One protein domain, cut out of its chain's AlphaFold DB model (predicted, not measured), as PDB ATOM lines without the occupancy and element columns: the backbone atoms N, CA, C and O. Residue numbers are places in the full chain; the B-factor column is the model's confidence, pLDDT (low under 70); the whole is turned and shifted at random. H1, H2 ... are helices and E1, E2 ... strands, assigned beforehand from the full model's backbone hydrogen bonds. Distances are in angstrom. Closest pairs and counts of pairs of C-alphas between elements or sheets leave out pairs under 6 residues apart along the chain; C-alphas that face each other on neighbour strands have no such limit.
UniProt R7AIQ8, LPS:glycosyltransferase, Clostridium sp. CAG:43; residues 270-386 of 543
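AT A GLANCE: This is residues 270 to 386 of the 543 residues of the protein "LPS:glycosyltransferase" of Clostridium sp. CAG:43 (UniProt R7AIQ8). A long straight helix, H1, sticks out like a handle with residues 270 to 295 from a small body, in which helix H4 covers one face of a three-stranded sheet. H3 meets the first part of H4 about at a right angle and runs away from the sheet, while the short H2 packs on H4. The printed part has 117 residues, with four named helices and three named strands in the order H1, E1, E2, H2, E3, H3, H4; the sheet, E1 E2 E3, is mixed, and the class is mostly helix. The whole is elongated, 70 by 37 by 26 A, and only just loose, close to extended, with a radius of gyration of the C-alphas of 19.8 A.

HOW THE PARTS SIT: H1, residues 270 to 299, only grazes the sheet with residues 296 to 299; the closest C-alphas of H1 and E2, residues 309 to 314, are those of Arg 297 and Val 314, 6.7 A apart. E1, residues 301 to 306, and E2 form an antiparallel hairpin, with N 304 and O 311 at 2.9 A. E3, residues 336 to 339, is parallel to E2, with N 338 and O 312 at 2.8 A. E2, H2, residues 318 to 323, and E3 form a strand-helix-strand unit, two parallel neighbour strands with a helix between them along the chain, whose crossover is left-handed. H4, residues 368 to 386, makes two layers with the sheet, a helix on one face, at a height over the sheet of 8.5 A. It runs slantwise to the strands, at 33 degrees to E2 on the local plane. H2 touches residues 369 to 373 of H4 at a steep tilt of 56 degrees; their closest C-alphas, of Val 320 and Ile 373, are 6.0 A apart. H3, residues 342 to 358, is not on the sheet; its residues 344 to 349 touch H4, about perpendicular at 80 degrees, with the closest C-alphas, of Leu 345 and Leu 371, 5.5 A apart. H1 is apart from H2, H3 and H4. Every O i to N i+4 pair is within hydrogen-bond range in H2 and H3, 24 of 26 in H1 and 14 of 15 in H4.

IN THESE COORDINATES: H1 begins at C-alpha 270, (58.208, -56.576, -2.118), and is 43.6 A long. E1 measures 16.1 A and E2 15.8 A. H3 begins at C-alpha 342, (45.603, -14.815, -15.223), and is 24.6 A long. H4, 27.9 A, ends at C-alpha 386, (57.537, -11.032, -36.358).

THE WHOLE: The C-alphas of Pro 270 and Asn 360, the two farthest apart, are 71.0 A apart. The printed part has no cut, and H2 to E3 is a long link of 12 residues. The mean pLDDT of the printed part is 82.4; residues 287 to 300, 330 to 333 and 364 are under 70.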
ATOM      1  N   PRO A 270      59.565 -57.076  -2.339       87.38
ATOM      2  CA  PRO A 270      58.208 -56.576  -2.118       87.38
ATOM      3  C   PRO A 270      58.092 -55.043  -2.065       87.38
ATOM      4  O   PRO A 270      57.014 -54.490  -2.313       87.38
ATOM      5  N   GLU A 271      59.164 -54.325  -1.722       89.25
ATOM      6  CA  GLU A 271      59.192 -52.864  -1.763       89.25
ATOM      7  C   GLU A 271      59.183 -52.328  -3.203       89.25
ATOM      8  O   GLU A 271      58.581 -51.279  -3.440       89.25
ATOM      9  N   TRP A 272      59.732 -53.060  -4.180       88.00
ATOM     10  CA  TRP A 272      59.700 -52.677  -5.596       88.00
ATOM     11  C   TRP A 272      58.261 -52.526  -6.102       88.00
ATOM     12  O   TRP A 272      57.874 -51.493  -6.656       88.00
ATOM     13  N   GLU A 273      57.406 -53.510  -5.812       85.38
ATOM     14  CA  GLU A 273      56.001 -53.477  -6.226       85.38
ATOM     15  C   GLU A 273      55.235 -52.307  -5.572       85.38
ATOM     16  O   GLU A 273      54.359 -51.686  -6.187       85.38
ATOM     17  N   LYS A 274      55.580 -51.947  -4.326       88.56
ATOM     18  CA  LYS A 274      55.013 -50.764  -3.656       88.56
ATOM     19  C   LYS A 274      55.490 -49.464  -4.299       88.56
ATOM     20  O   LYS A 274      54.689 -48.531  -4.422       88.56
ATOM     21  N   GLN A 275      56.758 -49.376  -4.706       87.75
ATOM     22  CA  GLN A 275      57.297 -48.206  -5.404       87.75
ATOM     23  C   GLN A 275      56.565 -47.968  -6.727       87.75
ATOM     24  O   GLN A 275      56.129 -46.839  -6.977       87.75
ATOM     25  N   GLU A 276      56.332 -49.020  -7.515       89.00
ATOM     26  CA  GLU A 276      55.562 -48.926  -8.759       89.00
ATOM     27  C   GLU A 276      54.116 -48.480  -8.512       89.00
ATOM     28  O   GLU A 276      53.624 -47.552  -9.160       89.00
ATOM     29  N   LYS A 277      53.436 -49.069  -7.515       87.00
ATOM     30  CA  LYS A 277      52.069 -48.666  -7.132       87.00
ATOM     31  C   LYS A 277      52.008 -47.179  -6.765       87.00
ATOM     32  O   LYS A 277      51.131 -46.460  -7.253       87.00
ATOM     33  N   ARG A 278      52.965 -46.683  -5.969       89.38
ATOM     34  CA  ARG A 278      53.077 -45.255  -5.603       89.38
ATOM     35  C   ARG A 278      53.374 -44.369  -6.817       89.38
ATOM     36  O   ARG A 278      52.821 -43.274  -6.923       89.38
ATOM     37  N   ALA A 279      54.256 -44.789  -7.723       87.25
ATOM     38  CA  ALA A 279      54.584 -44.033  -8.933       87.25
ATOM     39  C   ALA A 279      53.382 -43.940  -9.887       87.25
ATOM     40  O   ALA A 279      53.042 -42.855 -10.364       87.25
ATOM     41  N   ARG A 280      52.656 -45.047 -10.070       86.88
ATOM     42  CA  ARG A 280      51.428 -45.103 -10.869       86.88
ATOM     43  C   ARG A 280      50.325 -44.204 -10.313       86.88
ATOM     44  O   ARG A 280      49.713 -43.456 -11.072       86.88
ATOM     45  N   GLN A 281      50.105 -44.214  -8.996       85.62
ATOM     46  CA  GLN A 281      49.153 -43.305  -8.342       85.62
ATOM     47  C   GLN A 281      49.525 -41.830  -8.551       85.62
ATOM     48  O   GLN A 281      48.661 -41.020  -8.895       85.62
ATOM     49  N   ARG A 282      50.814 -41.482  -8.411       85.50
ATOM     50  CA  ARG A 282      51.317 -40.124  -8.678       85.50
ATOM     51  C   ARG A 282      51.076 -39.703 -10.130       85.50
ATOM     52  O   ARG A 282      50.530 -38.624 -10.353       85.50
ATOM     53  N   ARG A 283      51.383 -40.568 -11.105       82.00
ATOM     54  CA  ARG A 283      51.134 -40.305 -12.533       82.00
ATOM     55  C   ARG A 283      49.648 -40.128 -12.845       82.00
ATOM     56  O   ARG A 283      49.302 -39.213 -13.583       82.00
ATOM     57  N   LEU A 284      48.768 -40.967 -12.294       80.44
ATOM     58  CA  LEU A 284      47.317 -40.841 -12.491       80.44
ATOM     59  C   LEU A 284      46.773 -39.533 -11.899       80.44
ATOM     60  O   LEU A 284      45.977 -38.859 -12.547       80.44
ATOM     61  N   SER A 285      47.241 -39.143 -10.710       78.25
ATOM     62  CA  SER A 285      46.900 -37.856 -10.089       78.25
ATOM     63  C   SER A 285      47.363 -36.670 -10.944       78.25
ATOM     64  O   SER A 285      46.588 -35.750 -11.204       78.25
ATOM     65  N   TYR A 286      48.598 -36.724 -11.456       71.62
ATOM     66  CA  TYR A 286      49.142 -35.716 -12.366       71.62
ATOM     67  C   TYR A 286      48.334 -35.624 -13.666       71.62
ATOM     68  O   TYR A 286      47.901 -34.534 -14.036       71.62
ATOM     69  N   LYS A 287      48.059 -36.767 -14.313       68.31
ATOM     70  CA  LYS A 287      47.254 -36.838 -15.539       68.31
ATOM     71  C   LYS A 287      45.842 -36.321 -15.337       68.31
ATOM     72  O   LYS A 287      45.356 -35.623 -16.206       68.31
ATOM     73  N   ARG A 288      45.186 -36.624 -14.217       69.25
ATOM     74  CA  ARG A 288      43.850 -36.089 -13.934       69.25
ATOM     75  C   ARG A 288      43.882 -34.563 -13.825       69.25
ATOM     76  O   ARG A 288      43.097 -33.909 -14.492       69.25
ATOM     77  N   LYS A 289      44.856 -34.011 -13.089       63.38
ATOM     78  CA  LYS A 289      45.051 -32.556 -12.966       63.38
ATOM     79  C   LYS A 289      45.369 -31.856 -14.297       63.38
ATOM     80  O   LYS A 289      44.975 -30.710 -14.461       63.38
ATOM     81  N   HIS A 290      46.095 -32.508 -15.211       52.75
ATOM     82  CA  HIS A 290      46.538 -31.903 -16.480       52.75
ATOM     83  C   HIS A 290      45.604 -32.198 -17.663       52.75
ATOM     84  O   HIS A 290      45.423 -31.345 -18.517       52.75
ATOM     85  N   LYS A 291      44.950 -33.363 -17.711       48.41
ATOM     86  CA  LYS A 291      43.939 -33.683 -18.731       48.41
ATOM     87  C   LYS A 291      42.697 -32.809 -18.563       48.41
ATOM     88  O   LYS A 291      42.170 -32.311 -19.551       48.41
ATOM     89  N   GLU A 292      42.286 -32.568 -17.314       44.72
ATOM     90  CA  GLU A 292      41.254 -31.573 -17.006       44.72
ATOM     91  C   GLU A 292      41.679 -30.169 -17.484       44.72
ATOM     92  O   GLU A 292      40.819 -29.429 -17.935       44.72
ATOM     93  N   SER A 293      42.976 -29.816 -17.493       52.94
ATOM     94  CA  SER A 293      43.434 -28.491 -17.946       52.94
ATOM     95  C   SER A 293      43.624 -28.356 -19.464       52.94
ATOM     96  O   SER A 293      43.448 -27.262 -19.989       52.94
ATOM     97  N   GLU A 294      43.948 -29.431 -20.188       43.75
ATOM     98  CA  GLU A 294      44.172 -29.419 -21.644       43.75
ATOM     99  C   GLU A 294      42.863 -29.503 -22.450       43.75
ATOM    100  O   GLU A 294      42.667 -28.729 -23.388       43.75
ATOM    101  N   GLU A 295      41.917 -30.358 -22.037       44.41
ATOM    102  CA  GLU A 295      40.566 -30.396 -22.626       44.41
ATOM    103  C   GLU A 295      39.798 -29.094 -22.341       44.41
ATOM    104  O   GLU A 295      39.051 -28.610 -23.192       44.41
ATOM    105  N   GLU A 296      40.014 -28.484 -21.173       47.59
ATOM    106  CA  GLU A 296      39.475 -27.165 -20.841       47.59
ATOM    107  C   GLU A 296      40.147 -26.059 -21.679       47.59
ATOM    108  O   GLU A 296      39.452 -25.204 -22.227       47.59
ATOM    109  N   ARG A 297      41.471 -26.123 -21.893       53.38
ATOM    110  CA  ARG A 297      42.225 -25.180 -22.744       53.38
ATOM    111  C   ARG A 297      41.777 -25.206 -24.210       53.38
ATOM    112  O   ARG A 297      41.618 -24.143 -24.804       53.38
ATOM    113  N   LEU A 298      41.550 -26.387 -24.793       53.53
ATOM    114  CA  LEU A 298      41.066 -26.516 -26.178       53.53
ATOM    115  C   LEU A 298      39.580 -26.152 -26.316       53.53
ATOM    116  O   LEU A 298      39.199 -25.563 -27.329       53.53
ATOM    117  N   ARG A 299      38.757 -26.433 -25.293       53.28
ATOM    118  CA  ARG A 299      37.338 -26.035 -25.244       53.28
ATOM    119  C   ARG A 299      37.153 -24.513 -25.295       53.28
ATOM    120  O   ARG A 299      36.159 -24.056 -25.855       53.28
ATOM    121  N   TYR A 300      38.092 -23.744 -24.749       67.06
ATOM    122  CA  TYR A 300      38.092 -22.279 -24.809       67.06
ATOM    123  C   TYR A 300      39.123 -21.752 -25.808       67.06
ATOM    124  O   TYR A 300      39.956 -20.902 -25.489       67.06
ATOM    125  N   SER A 301      39.083 -22.270 -27.038       79.44
ATOM    126  CA  SER A 301      39.923 -21.764 -28.118       79.44
ATOM    127  C   SER A 301      39.171 -21.604 -29.435       79.44
ATOM    128  O   SER A 301      38.233 -22.342 -29.735       79.44
ATOM    129  N   PHE A 302      39.592 -20.626 -30.232       81.06
ATOM    130  CA  PHE A 302      39.121 -20.404 -31.599       81.06
ATOM    131  C   PHE A 302      40.264 -19.870 -32.467       81.06
ATOM    132  O   PHE A 302      41.304 -19.471 -31.948       81.06
ATOM    133  N   VAL A 303      40.094 -19.865 -33.790       87.06
ATOM    134  CA  VAL A 303      41.101 -19.339 -34.725       87.06
ATOM    135  C   VAL A 303      40.570 -18.076 -35.391       87.06
ATOM    136  O   VAL A 303      39.433 -18.048 -35.869       87.06
ATOM    137  N   ILE A 304      41.402 -17.038 -35.420       92.38
ATOM    138  CA  ILE A 304      41.167 -15.814 -36.189       92.38
ATOM    139  C   ILE A 304      42.209 -15.666 -37.283       92.38
ATOM    140  O   ILE A 304      43.319 -16.177 -37.153       92.38
ATOM    141  N   GLN A 305      41.868 -14.926 -38.331       92.56
ATOM    142  CA  GLN A 305      42.826 -14.490 -39.339       92.56
ATOM    143  C   GLN A 305      42.926 -12.965 -39.338       92.56
ATOM    144  O   GLN A 305      41.926 -12.273 -39.530       92.56
ATOM    145  N   ILE A 306      44.138 -12.451 -39.131       92.75
ATOM    146  CA  ILE A 306      44.458 -11.020 -39.171       92.75
ATOM    147  C   ILE A 306      45.672 -10.846 -40.075       92.75
ATOM    148  O   ILE A 306      46.680 -11.518 -39.888       92.75
ATOM    149  N   ALA A 307      45.574  -9.949 -41.060       92.38
ATOM    150  CA  ALA A 307      46.681  -9.629 -41.966       92.38
ATOM    151  C   ALA A 307      47.329 -10.854 -42.646       92.38
ATOM    152  O   ALA A 307      48.538 -10.915 -42.845       92.38
ATOM    153  N   GLY A 308      46.498 -11.842 -42.998       89.88
ATOM    154  CA  GLY A 308      46.933 -13.094 -43.625       89.88
ATOM    155  C   GLY A 308      47.417 -14.170 -42.650       89.88
ATOM    156  O   GLY A 308      47.550 -15.309 -43.077       89.88
ATOM    157  N   VAL A 309      47.599 -13.848 -41.365       92.56
ATOM    158  CA  VAL A 309      48.137 -14.765 -40.350       92.56
ATOM    159  C   VAL A 309      47.012 -15.416 -39.546       92.56
ATOM    160  O   VAL A 309      46.135 -14.720 -39.022       92.56
ATOM    161  N   LYS A 310      47.037 -16.747 -39.420       93.12
ATOM    162  CA  LYS A 310      46.081 -17.526 -38.614       93.12
ATOM    163  C   LYS A 310      46.570 -17.684 -37.177       93.12
ATOM    164  O   LYS A 310      47.555 -18.373 -36.911       93.12
ATOM    165  N   ILE A 311      45.823 -17.116 -36.235       93.62
ATOM    166  CA  ILE A 311      46.163 -17.092 -34.811       93.62
ATOM    167  C   ILE A 311      45.130 -17.902 -34.031       93.62
ATOM    168  O   ILE A 311      43.938 -17.585 -34.044       93.62
ATOM    169  N   ARG A 312      45.583 -18.928 -33.307       92.50
ATOM    170  CA  ARG A 312      44.773 -19.604 -32.291       92.50
ATOM    171  C   ARG A 312      44.718 -18.738 -31.045       92.50
ATOM    172  O   ARG A 312      45.743 -18.444 -30.442       92.50
ATOM    173  N   VAL A 313      43.516 -18.354 -30.649       88.56
ATOM    174  CA  VAL A 313      43.258 -17.606 -29.424       88.56
ATOM    175  C   VAL A 313      42.754 -18.581 -28.377       88.56
ATOM    176  O   VAL A 313      41.685 -19.165 -28.550       88.56
ATOM    177  N   VAL A 314      43.515 -18.749 -27.299       86.19
ATOM    178  CA  VAL A 314      43.075 -19.465 -26.096       86.19
ATOM    179  C   VAL A 314      42.596 -18.420 -25.094       86.19
ATOM    180  O   VAL A 314      43.376 -17.576 -24.642       86.19
ATOM    181  N   HIS A 315      41.302 -18.462 -24.791       80.62
ATOM    182  CA  HIS A 315      40.592 -17.450 -24.012       80.62
ATOM    183  C   HIS A 315      39.954 -18.051 -22.751       80.62
ATOM    184  O   HIS A 315      39.939 -19.261 -22.542       80.62
ATOM    185  N   ARG A 316      39.435 -17.192 -21.875       79.44
ATOM    186  CA  ARG A 316      38.807 -17.531 -20.590       79.44
ATOM    187  C   ARG A 316      37.359 -17.072 -20.540       79.44
ATOM    188  O   ARG A 316      36.534 -17.749 -19.934       79.44
ATOM    189  N   TYR A 317      37.038 -15.959 -21.198       75.56
ATOM    190  CA  TYR A 317      35.697 -15.383 -21.224       75.56
ATOM    191  C   TYR A 317      35.131 -15.386 -22.650       75.56
ATOM    192  O   TYR A 317      35.830 -15.121 -23.627       75.56
ATOM    193  N   GLN A 318      33.834 -15.674 -22.800       71.31
ATOM    194  CA  GLN A 318      33.184 -15.733 -24.122       71.31
ATOM    195  C   GLN A 318      33.137 -14.375 -24.839       71.31
ATOM    196  O   GLN A 318      33.008 -14.325 -26.065       71.31
ATOM    197  N   LYS A 319      33.279 -13.264 -24.101       81.62
ATOM    198  CA  LYS A 319      33.314 -11.910 -24.669       81.62
ATOM    199  C   LYS A 319      34.413 -11.759 -25.728       81.62
ATOM    200  O   LYS A 319      34.198 -11.049 -26.706       81.62
ATOM    201  N   VAL A 320      35.535 -12.471 -25.587       82.19
ATOM    202  CA  VAL A 320      36.649 -12.468 -26.550       82.19
ATOM    203  C   VAL A 320      36.246 -13.077 -27.897       82.19
ATOM    204  O   VAL A 320      36.483 -12.465 -28.937       82.19
ATOM    205  N   LEU A 321      35.539 -14.211 -27.895       76.44
ATOM    206  CA  LEU A 321      34.987 -14.812 -29.116       76.44
ATOM    207  C   LEU A 321      34.033 -13.842 -29.830       76.44
ATOM    208  O   LEU A 321      34.132 -13.629 -31.038       76.44
ATOM    209  N   MET A 322      33.135 -13.205 -29.072       76.00
ATOM    210  CA  MET A 322      32.183 -12.231 -29.617       76.00
ATOM    211  C   MET A 322      32.869 -10.979 -30.167       76.00
ATOM    212  O   MET A 322      32.444 -10.453 -31.197       76.00
ATOM    213  N   HIS A 323      33.936 -10.521 -29.508       88.00
ATOM    214  CA  HIS A 323      34.756  -9.398 -29.952       88.00
ATOM    215  C   HIS A 323      35.437  -9.700 -31.296       88.00
ATOM    216  O   HIS A 323      35.425  -8.873 -32.206       88.00
ATOM    217  N   CYS A 324      35.939 -10.924 -31.464       88.75
ATOM    218  CA  CYS A 324      36.660 -11.363 -32.656       88.75
ATOM    219  C   CYS A 324      35.776 -11.934 -33.781       88.75
ATOM    220  O   CYS A 324      36.305 -12.335 -34.814       88.75
ATOM    221  N   ARG A 325      34.443 -11.954 -33.635       83.69
ATOM    222  CA  ARG A 325      33.514 -12.694 -34.519       83.69
ATOM    223  C   ARG A 325      33.672 -12.457 -36.030       83.69
ATOM    224  O   ARG A 325      33.432 -13.368 -36.810       83.69
ATOM    225  N   LYS A 326      34.068 -11.247 -36.447       88.00
ATOM    226  CA  LYS A 326      34.265 -10.864 -37.864       88.00
ATOM    227  C   LYS A 326      35.570 -11.398 -38.473       88.00
ATOM    228  O   LYS A 326      35.750 -11.328 -39.684       88.00
ATOM    229  N   TYR A 327      36.466 -11.905 -37.633       93.12
ATOM    230  CA  TYR A 327      37.794 -12.396 -37.997       93.12
ATOM    231  C   TYR A 327      37.924 -13.906 -37.796       93.12
ATOM    232  O   TYR A 327      38.995 -14.454 -38.043       93.12
ATOM    233  N   LEU A 328      36.858 -14.576 -37.341       84.75
ATOM    234  CA  LEU A 328      36.839 -16.024 -37.166       84.75
ATOM    235  C   LEU A 328      36.999 -16.726 -38.510       84.75
ATOM    236  O   LEU A 328      36.362 -16.360 -39.497       84.75
ATOM    237  N   VAL A 329      37.803 -17.781 -38.512       81.44
ATOM    238  CA  VAL A 329      37.927 -18.713 -39.633       81.44
ATOM    239  C   VAL A 329      37.544 -20.119 -39.169       81.44
ATOM    240  O   VAL A 329      37.614 -20.399 -37.967       81.44
ATOM    241  N   PRO A 330      37.104 -21.012 -40.079       66.12
ATOM    242  CA  PRO A 330      36.794 -22.393 -39.726       66.12
ATOM    243  C   PRO A 330      37.943 -23.036 -38.943       66.12
ATOM    244  O   PRO A 330      39.113 -22.848 -39.280       66.12
ATOM    245  N   SER A 331      37.604 -23.769 -37.880       52.88
ATOM    246  CA  SER A 331      38.579 -24.401 -36.990       52.88
ATOM    247  C   SER A 331      39.518 -25.321 -37.779       52.88
ATOM    248  O   SER A 331      39.058 -26.278 -38.399       52.88
ATOM    249  N   GLY A 332      40.819 -25.025 -37.742       58.34
ATOM    250  CA  GLY A 332      41.878 -25.748 -38.447       58.34
ATOM    251  C   GLY A 332      43.271 -25.364 -37.934       58.34
ATOM    252  O   GLY A 332      43.401 -24.835 -36.821       58.34
ATOM    253  N   GLU A 333      44.299 -25.647 -38.740       66.50
ATOM    254  CA  GLU A 333      45.700 -25.291 -38.473       66.50
ATOM    255  C   GLU A 333      45.863 -23.788 -38.199       66.50
ATOM    256  O   GLU A 333      45.245 -22.937 -38.844       66.50
ATOM    257  N   SER A 334      46.700 -23.475 -37.213       80.50
ATOM    258  CA  SER A 334      47.066 -22.120 -36.805       80.50
ATOM    259  C   SER A 334      48.572 -21.963 -36.942       80.50
ATOM    260  O   SER A 334      49.307 -22.864 -36.543       80.50
ATOM    261  N   GLU A 335      49.028 -20.824 -37.448       85.38
ATOM    262  CA  GLU A 335      50.459 -20.519 -37.572       85.38
ATOM    263  C   GLU A 335      51.045 -20.073 -36.229       85.38
ATOM    264  O   GLU A 335      52.216 -20.305 -35.946       85.38
ATOM    265  N   LEU A 336      50.210 -19.459 -35.385       87.81
ATOM    266  CA  LEU A 336      50.576 -18.935 -34.073       87.81
ATOM    267  C   LEU A 336      49.517 -19.284 -33.028       87.81
ATOM    268  O   LEU A 336      48.347 -19.499 -33.352       87.81
ATOM    269  N   GLU A 337      49.910 -19.247 -31.757       90.44
ATOM    270  CA  GLU A 337      48.992 -19.320 -30.623       90.44
ATOM    271  C   GLU A 337      49.207 -18.138 -29.672       90.44
ATOM    272  O   GLU A 337      50.325 -17.843 -29.252       90.44
ATOM    273  N   VAL A 338      48.107 -17.491 -29.289       92.38
ATOM    274  CA  VAL A 338      48.050 -16.493 -28.224       92.38
ATOM    275  C   VAL A 338      47.184 -17.045 -27.096       92.38
ATOM    276  O   VAL A 338      45.970 -17.189 -27.230       92.38
ATOM    277  N   ASN A 339      47.823 -17.339 -25.964       90.19
ATOM    278  CA  ASN A 339      47.163 -17.843 -24.763       90.19
ATOM    279  C   ASN A 339      47.086 -16.766 -23.681       90.19
ATOM    280  O   ASN A 339      48.136 -16.296 -23.242       90.19
ATOM    281  N   ILE A 340      45.883 -16.381 -23.242       88.38
ATOM    282  CA  ILE A 340      45.706 -15.349 -22.209       88.38
ATOM    283  C   ILE A 340      45.684 -15.967 -20.805       88.38
ATOM    284  O   ILE A 340      44.796 -16.743 -20.429       88.38
ATOM    285  N   THR A 341      46.674 -15.615 -19.985       85.50
ATOM    286  CA  THR A 341      46.800 -16.157 -18.624       85.50
ATOM    287  C   THR A 341      46.178 -15.233 -17.573       85.50
ATOM    288  O   THR A 341      45.764 -14.113 -17.864       85.50
ATOM    289  N   LYS A 342      46.080 -15.686 -16.316       84.06
ATOM    290  CA  LYS A 342      45.603 -14.815 -15.223       84.06
ATOM    291  C   LYS A 342      46.593 -13.684 -14.941       84.06
ATOM    292  O   LYS A 342      46.192 -12.583 -14.577       84.06
ATOM    293  N   GLU A 343      47.878 -13.951 -15.132       88.44
ATOM    294  CA  GLU A 343      48.964 -12.987 -14.986       88.44
ATOM    295  C   GLU A 343      48.841 -11.864 -16.022       88.44
ATOM    296  O   GLU A 343      49.069 -10.706 -15.677       88.44
ATOM    297  N   ASP A 344      48.397 -12.182 -17.246       91.00
ATOM    298  CA  ASP A 344      48.070 -11.178 -18.261       91.00
ATOM    299  C   ASP A 344      46.945 -10.240 -17.785       91.00
ATOM    300  O   ASP A 344      47.069  -9.025 -17.910       91.00
ATOM    301  N   LEU A 345      45.882 -10.766 -17.162       90.94
ATOM    302  CA  LEU A 345      44.786  -9.939 -16.629       90.94
ATOM    303  C   LEU A 345      45.251  -9.027 -15.487       90.94
ATOM    304  O   LEU A 345      44.906  -7.848 -15.445       90.94
ATOM    305  N   VAL A 346      46.069  -9.555 -14.568       90.38
ATOM    306  CA  VAL A 346      46.675  -8.763 -13.481       90.38
ATOM    307  C   VAL A 346      47.544  -7.647 -14.052       90.38
ATOM    308  O   VAL A 346      47.545  -6.525 -13.538       90.38
ATOM    309  N   TYR A 347      48.288  -7.948 -15.113       92.69
ATOM    310  CA  TYR A 347      49.109  -6.976 -15.805       92.69
ATOM    311  C   TYR A 347      48.260  -5.853 -16.425       92.69
ATOM    312  O   TYR A 347      48.532  -4.682 -16.145       92.69
ATOM    313  N   GLU A 348      47.214  -6.186 -17.189       94.38
ATOM    314  CA  GLU A 348      46.333  -5.184 -17.810       94.38
ATOM    315  C   GLU A 348      45.606  -4.333 -16.767       94.38
ATOM    316  O   GLU A 348      45.492  -3.118 -16.927       94.38
ATOM    317  N   ARG A 349      45.185  -4.937 -15.647       93.50
ATOM    318  CA  ARG A 349      44.555  -4.209 -14.537       93.50
ATOM    319  C   ARG A 349      45.471  -3.114 -13.998       93.50
ATOM    320  O   ARG A 349      45.048  -1.968 -13.880       93.50
ATOM    321  N   LYS A 350      46.745  -3.442 -13.753       92.75
ATOM    322  CA  LYS A 350      47.746  -2.464 -13.300       92.75
ATOM    323  C   LYS A 350      47.965  -1.346 -14.318       92.75
ATOM    324  O   LYS A 350      48.158  -0.200 -13.920       92.75
ATOM    325  N   GLN A 351      47.961  -1.657 -15.620       90.19
ATOM    326  CA  GLN A 351      48.084  -0.627 -16.659       90.19
ATOM    327  C   GLN A 351      46.860   0.296 -16.671       90.19
ATOM    328  O   GLN A 351      47.018   1.514 -16.695       90.19
ATOM    329  N   TYR A 352      45.652  -0.265 -16.586       88.25
ATOM    330  CA  TYR A 352      44.409   0.501 -16.518       88.25
ATOM    331  C   TYR A 352      44.365   1.435 -15.298       88.25
ATOM    332  O   TYR A 352      44.042   2.615 -15.431       88.25
ATOM    333  N   GLU A 353      44.742   0.932 -14.120       89.25
ATOM    334  CA  GLU A 353      44.815   1.717 -12.881       89.25
ATOM    335  C   GLU A 353      45.838   2.857 -12.984       89.25
ATOM    336  O   GLU A 353      45.542   3.984 -12.588       89.25
ATOM    337  N   ALA A 354      47.011   2.597 -13.574       87.38
ATOM    338  CA  ALA A 354      48.031   3.619 -13.796       87.38
ATOM    339  C   ALA A 354      47.549   4.733 -14.744       87.38
ATOM    340  O   ALA A 354      47.818   5.907 -14.492       87.38
ATOM    341  N   VAL A 355      46.806   4.382 -15.802       85.19
ATOM    342  CA  VAL A 355      46.198   5.363 -16.717       85.19
ATOM    343  C   VAL A 355      45.123   6.182 -16.001       85.19
ATOM    344  O   VAL A 355      45.143   7.406 -16.092       85.19
ATOM    345  N   CYS A 356      44.232   5.545 -15.233       85.56
ATOM    346  CA  CYS A 356      43.202   6.257 -14.468       85.56
ATOM    347  C   CYS A 356      43.817   7.253 -13.474       85.56
ATOM    348  O   CYS A 356      43.373   8.398 -13.398       85.56
ATOM    349  N   ALA A 357      44.879   6.844 -12.771       85.50
ATOM    350  CA  ALA A 357      45.614   7.712 -11.856       85.50
ATOM    351  C   ALA A 357      46.269   8.900 -12.582       85.50
ATOM    352  O   ALA A 357      46.197  10.025 -12.097       85.50
ATOM    353  N   ALA A 358      46.868   8.671 -13.755       83.75
ATOM    354  CA  ALA A 358      47.471   9.735 -14.556       83.75
ATOM    355  C   ALA A 358      46.436  10.728 -15.122       83.75
ATOM    356  O   ALA A 358      46.748  11.904 -15.301       83.75
ATOM    357  N   GLU A 359      45.209  10.272 -15.389       82.00
ATOM    358  CA  GLU A 359      44.113  11.080 -15.942       82.00
ATOM    359  C   GLU A 359      43.178  11.679 -14.869       82.00
ATOM    360  O   GLU A 359      42.178  12.304 -15.223       82.00
ATOM    361  N   ASN A 360      43.477  11.512 -13.570       82.19
ATOM    362  CA  ASN A 360      42.589  11.883 -12.453       82.19
ATOM    363  C   ASN A 360      41.156  11.339 -12.611       82.19
ATOM    364  O   ASN A 360      40.171  11.991 -12.258       82.19
ATOM    365  N   ARG A 361      41.037  10.132 -13.166       79.31
ATOM    366  CA  ARG A 361      39.771   9.439 -13.373       79.31
ATOM    367  C   ARG A 361      39.571   8.418 -12.258       79.31
ATOM    368  O   ARG A 361      40.495   7.682 -11.925       79.31
ATOM    369  N   GLU A 362      38.362   8.336 -11.707       75.44
ATOM    370  CA  GLU A 362      38.027   7.258 -10.773       75.44
ATOM    371  C   GLU A 362      38.232   5.892 -11.438       75.44
ATOM    372  O   GLU A 362      37.840   5.675 -12.592       75.44
ATOM    373  N   THR A 363      38.832   4.957 -10.703       70.25
ATOM    374  CA  THR A 363      38.964   3.561 -11.119       70.25
ATOM    375  C   THR A 363      37.588   2.897 -11.107       70.25
ATOM    376  O   THR A 363      37.205   2.204 -10.169       70.25
ATOM    377  N   GLY A 364      36.818   3.102 -12.177       65.06
ATOM    378  CA  GLY A 364      35.634   2.287 -12.440       65.06
ATOM    379  C   GLY A 364      36.020   0.805 -12.487       65.06
ATOM    380  O   GLY A 364      37.145   0.468 -12.870       65.06
ATOM    381  N   SER A 365      35.105  -0.088 -12.103       70.94
ATOM    382  CA  SER A 365      35.348  -1.534 -12.099       70.94
ATOM    383  C   SER A 365      35.507  -2.071 -13.529       70.94
ATOM    384  O   SER A 365      34.530  -2.503 -14.139       70.94
ATOM    385  N   VAL A 366      36.727  -2.040 -14.076       86.12
ATOM    386  CA  VAL A 366      37.050  -2.740 -15.329       86.12
ATOM    387  C   VAL A 366      36.911  -4.244 -15.099       86.12
ATOM    388  O   VAL A 366      37.489  -4.801 -14.149       86.12
ATOM    389  N   SER A 367      36.095  -4.894 -15.928       90.06
ATOM    390  CA  SER A 367      35.829  -6.324 -15.780       90.06
ATOM    391  C   SER A 367      37.005  -7.153 -16.294       90.06
ATOM    392  O   SER A 367      37.743  -6.724 -17.182       90.06
ATOM    393  N   ASP A 368      37.172  -8.368 -15.768       88.00
ATOM    394  CA  ASP A 368      38.206  -9.287 -16.265       88.00
ATOM    395  C   ASP A 368      38.033  -9.595 -17.761       88.00
ATOM    396  O   ASP A 368      39.017  -9.773 -18.471       88.00
ATOM    397  N   GLU A 369      36.798  -9.576 -18.271       86.81
ATOM    398  CA  GLU A 369      36.512  -9.775 -19.696       86.81
ATOM    399  C   GLU A 369      37.051  -8.630 -20.575       86.81
ATOM    400  O   GLU A 369      37.448  -8.851 -21.716       86.81
ATOM    401  N   GLU A 370      37.060  -7.391 -20.070       91.12
ATOM    402  CA  GLU A 370      37.620  -6.224 -20.774       91.12
ATOM    403  C   GLU A 370      39.146  -6.204 -20.719       91.12
ATOM    404  O   GLU A 370      39.813  -5.853 -21.700       91.12
ATOM    405  N   LEU A 371      39.700  -6.638 -19.588       94.12
ATOM    406  CA  LEU A 371      41.132  -6.860 -19.449       94.12
ATOM    407  C   LEU A 371      41.608  -7.974 -20.381       94.12
ATOM    408  O   LEU A 371      42.668  -7.838 -20.981       94.12
ATOM    409  N   GLU A 372      40.818  -9.033 -20.579       92.81
ATOM    410  CA  GLU A 372      41.175 -10.116 -21.499       92.81
ATOM    411  C   GLU A 372      41.266  -9.634 -22.954       92.81
ATOM    412  O   GLU A 372      42.224  -9.961 -23.653       92.81
ATOM    413  N   ILE A 373      40.326  -8.795 -23.398       94.06
ATOM    414  CA  ILE A 373      40.370  -8.173 -24.734       94.06
ATOM    415  C   ILE A 373      41.619  -7.296 -24.896       94.06
ATOM    416  O   ILE A 373      42.228  -7.287 -25.968       94.06
ATOM    417  N   SER A 374      42.007  -6.575 -23.841       94.81
ATOM    418  CA  SER A 374      43.200  -5.717 -23.841       94.81
ATOM    419  C   SER A 374      44.492  -6.542 -23.863       94.81
ATOM    420  O   SER A 374      45.420  -6.231 -24.607       94.81
ATOM    421  N   ALA A 375      44.528  -7.648 -23.116       96.12
ATOM    422  CA  ALA A 375      45.636  -8.594 -23.138       96.12
ATOM    423  C   ALA A 375      45.782  -9.252 -24.515       96.12
ATOM    424  O   ALA A 375      46.901  -9.401 -25.010       96.12
ATOM    425  N   LEU A 376      44.662  -9.611 -25.153       96.38
ATOM    426  CA  LEU A 376      44.667 -10.157 -26.506       96.38
ATOM    427  C   LEU A 376      45.210  -9.147 -27.520       96.38
ATOM    428  O   LEU A 376      46.011  -9.545 -28.360       96.38
ATOM    429  N   ASP A 377      44.842  -7.864 -27.418       96.38
ATOM    430  CA  ASP A 377      45.370  -6.784 -28.271       96.38
ATOM    431  C   ASP A 377      46.896  -6.720 -28.198       96.38
ATOM    432  O   ASP A 377      47.597  -6.877 -29.200       96.38
ATOM    433  N   ARG A 378      47.418  -6.596 -26.970       95.50
ATOM    434  CA  ARG A 378      48.856  -6.546 -26.705       95.50
ATOM    435  C   ARG A 378      49.571  -7.770 -27.259       95.50
ATOM    436  O   ARG A 378      50.549  -7.627 -27.987       95.50
ATOM    437  N   LYS A 379      49.118  -8.973 -26.901       96.12
ATOM    438  CA  LYS A 379      49.829 -10.200 -27.283       96.12
ATOM    439  C   LYS A 379      49.742 -10.458 -28.782       96.12
ATOM    440  O   LYS A 379      50.701 -10.956 -29.358       96.12
ATOM    441  N   THR A 380      48.643 -10.060 -29.423       96.12
ATOM    442  CA  THR A 380      48.515 -10.104 -30.885       96.12
ATOM    443  C   THR A 380      49.504  -9.146 -31.548       96.12
ATOM    444  O   THR A 380      50.204  -9.550 -32.472       96.12
ATOM    445  N   ALA A 381      49.640  -7.912 -31.047       96.06
ATOM    446  CA  ALA A 381      50.646  -6.967 -31.538       96.06
ATOM    447  C   ALA A 381      52.080  -7.495 -31.362       96.06
ATOM    448  O   ALA A 381      52.911  -7.329 -32.252       96.06
ATOM    449  N   GLU A 382      52.366  -8.159 -30.237       93.81
ATOM    450  CA  GLU A 382      53.667  -8.780 -29.973       93.81
ATOM    451  C   GLU A 382      54.019  -9.863 -30.995       93.81
ATOM    452  O   GLU A 382      55.148  -9.857 -31.483       93.81
ATOM    453  N   VAL A 383      53.104 -10.781 -31.317       92.94
ATOM    454  CA  VAL A 383      53.401 -11.902 -32.234       92.94
ATOM    455  C   VAL A 383      53.352 -11.501 -33.709       92.94
ATOM    456  O   VAL A 383      54.101 -12.044 -34.513       92.94
ATOM    457  N   LEU A 384      52.510 -10.533 -34.083       95.38
ATOM    458  CA  LEU A 384      52.396 -10.080 -35.473       95.38
ATOM    459  C   LEU A 384      53.577  -9.210 -35.923       95.38
ATOM    460  O   LEU A 384      53.855  -9.133 -37.122       95.38
ATOM    461  N   LEU A 385      54.322  -8.614 -34.988       94.88
ATOM    462  CA  LEU A 385      55.544  -7.882 -35.319       94.88
ATOM    463  C   LEU A 385      56.556  -8.765 -36.070       94.88
ATOM    464  O   LEU A 385      57.202  -8.285 -37.000       94.88
ATOM    465  N   ASP A 386      56.631 -10.056 -35.731       91.75
ATOM    466  CA  ASP A 386      57.537 -11.032 -36.358       91.75
ATOM    467  C   ASP A 386      57.229 -11.234 -37.861       91.75
ATOM    468  O   ASP A 386      58.069 -11.715 -38.618       91.75
TER     469      ASP A 386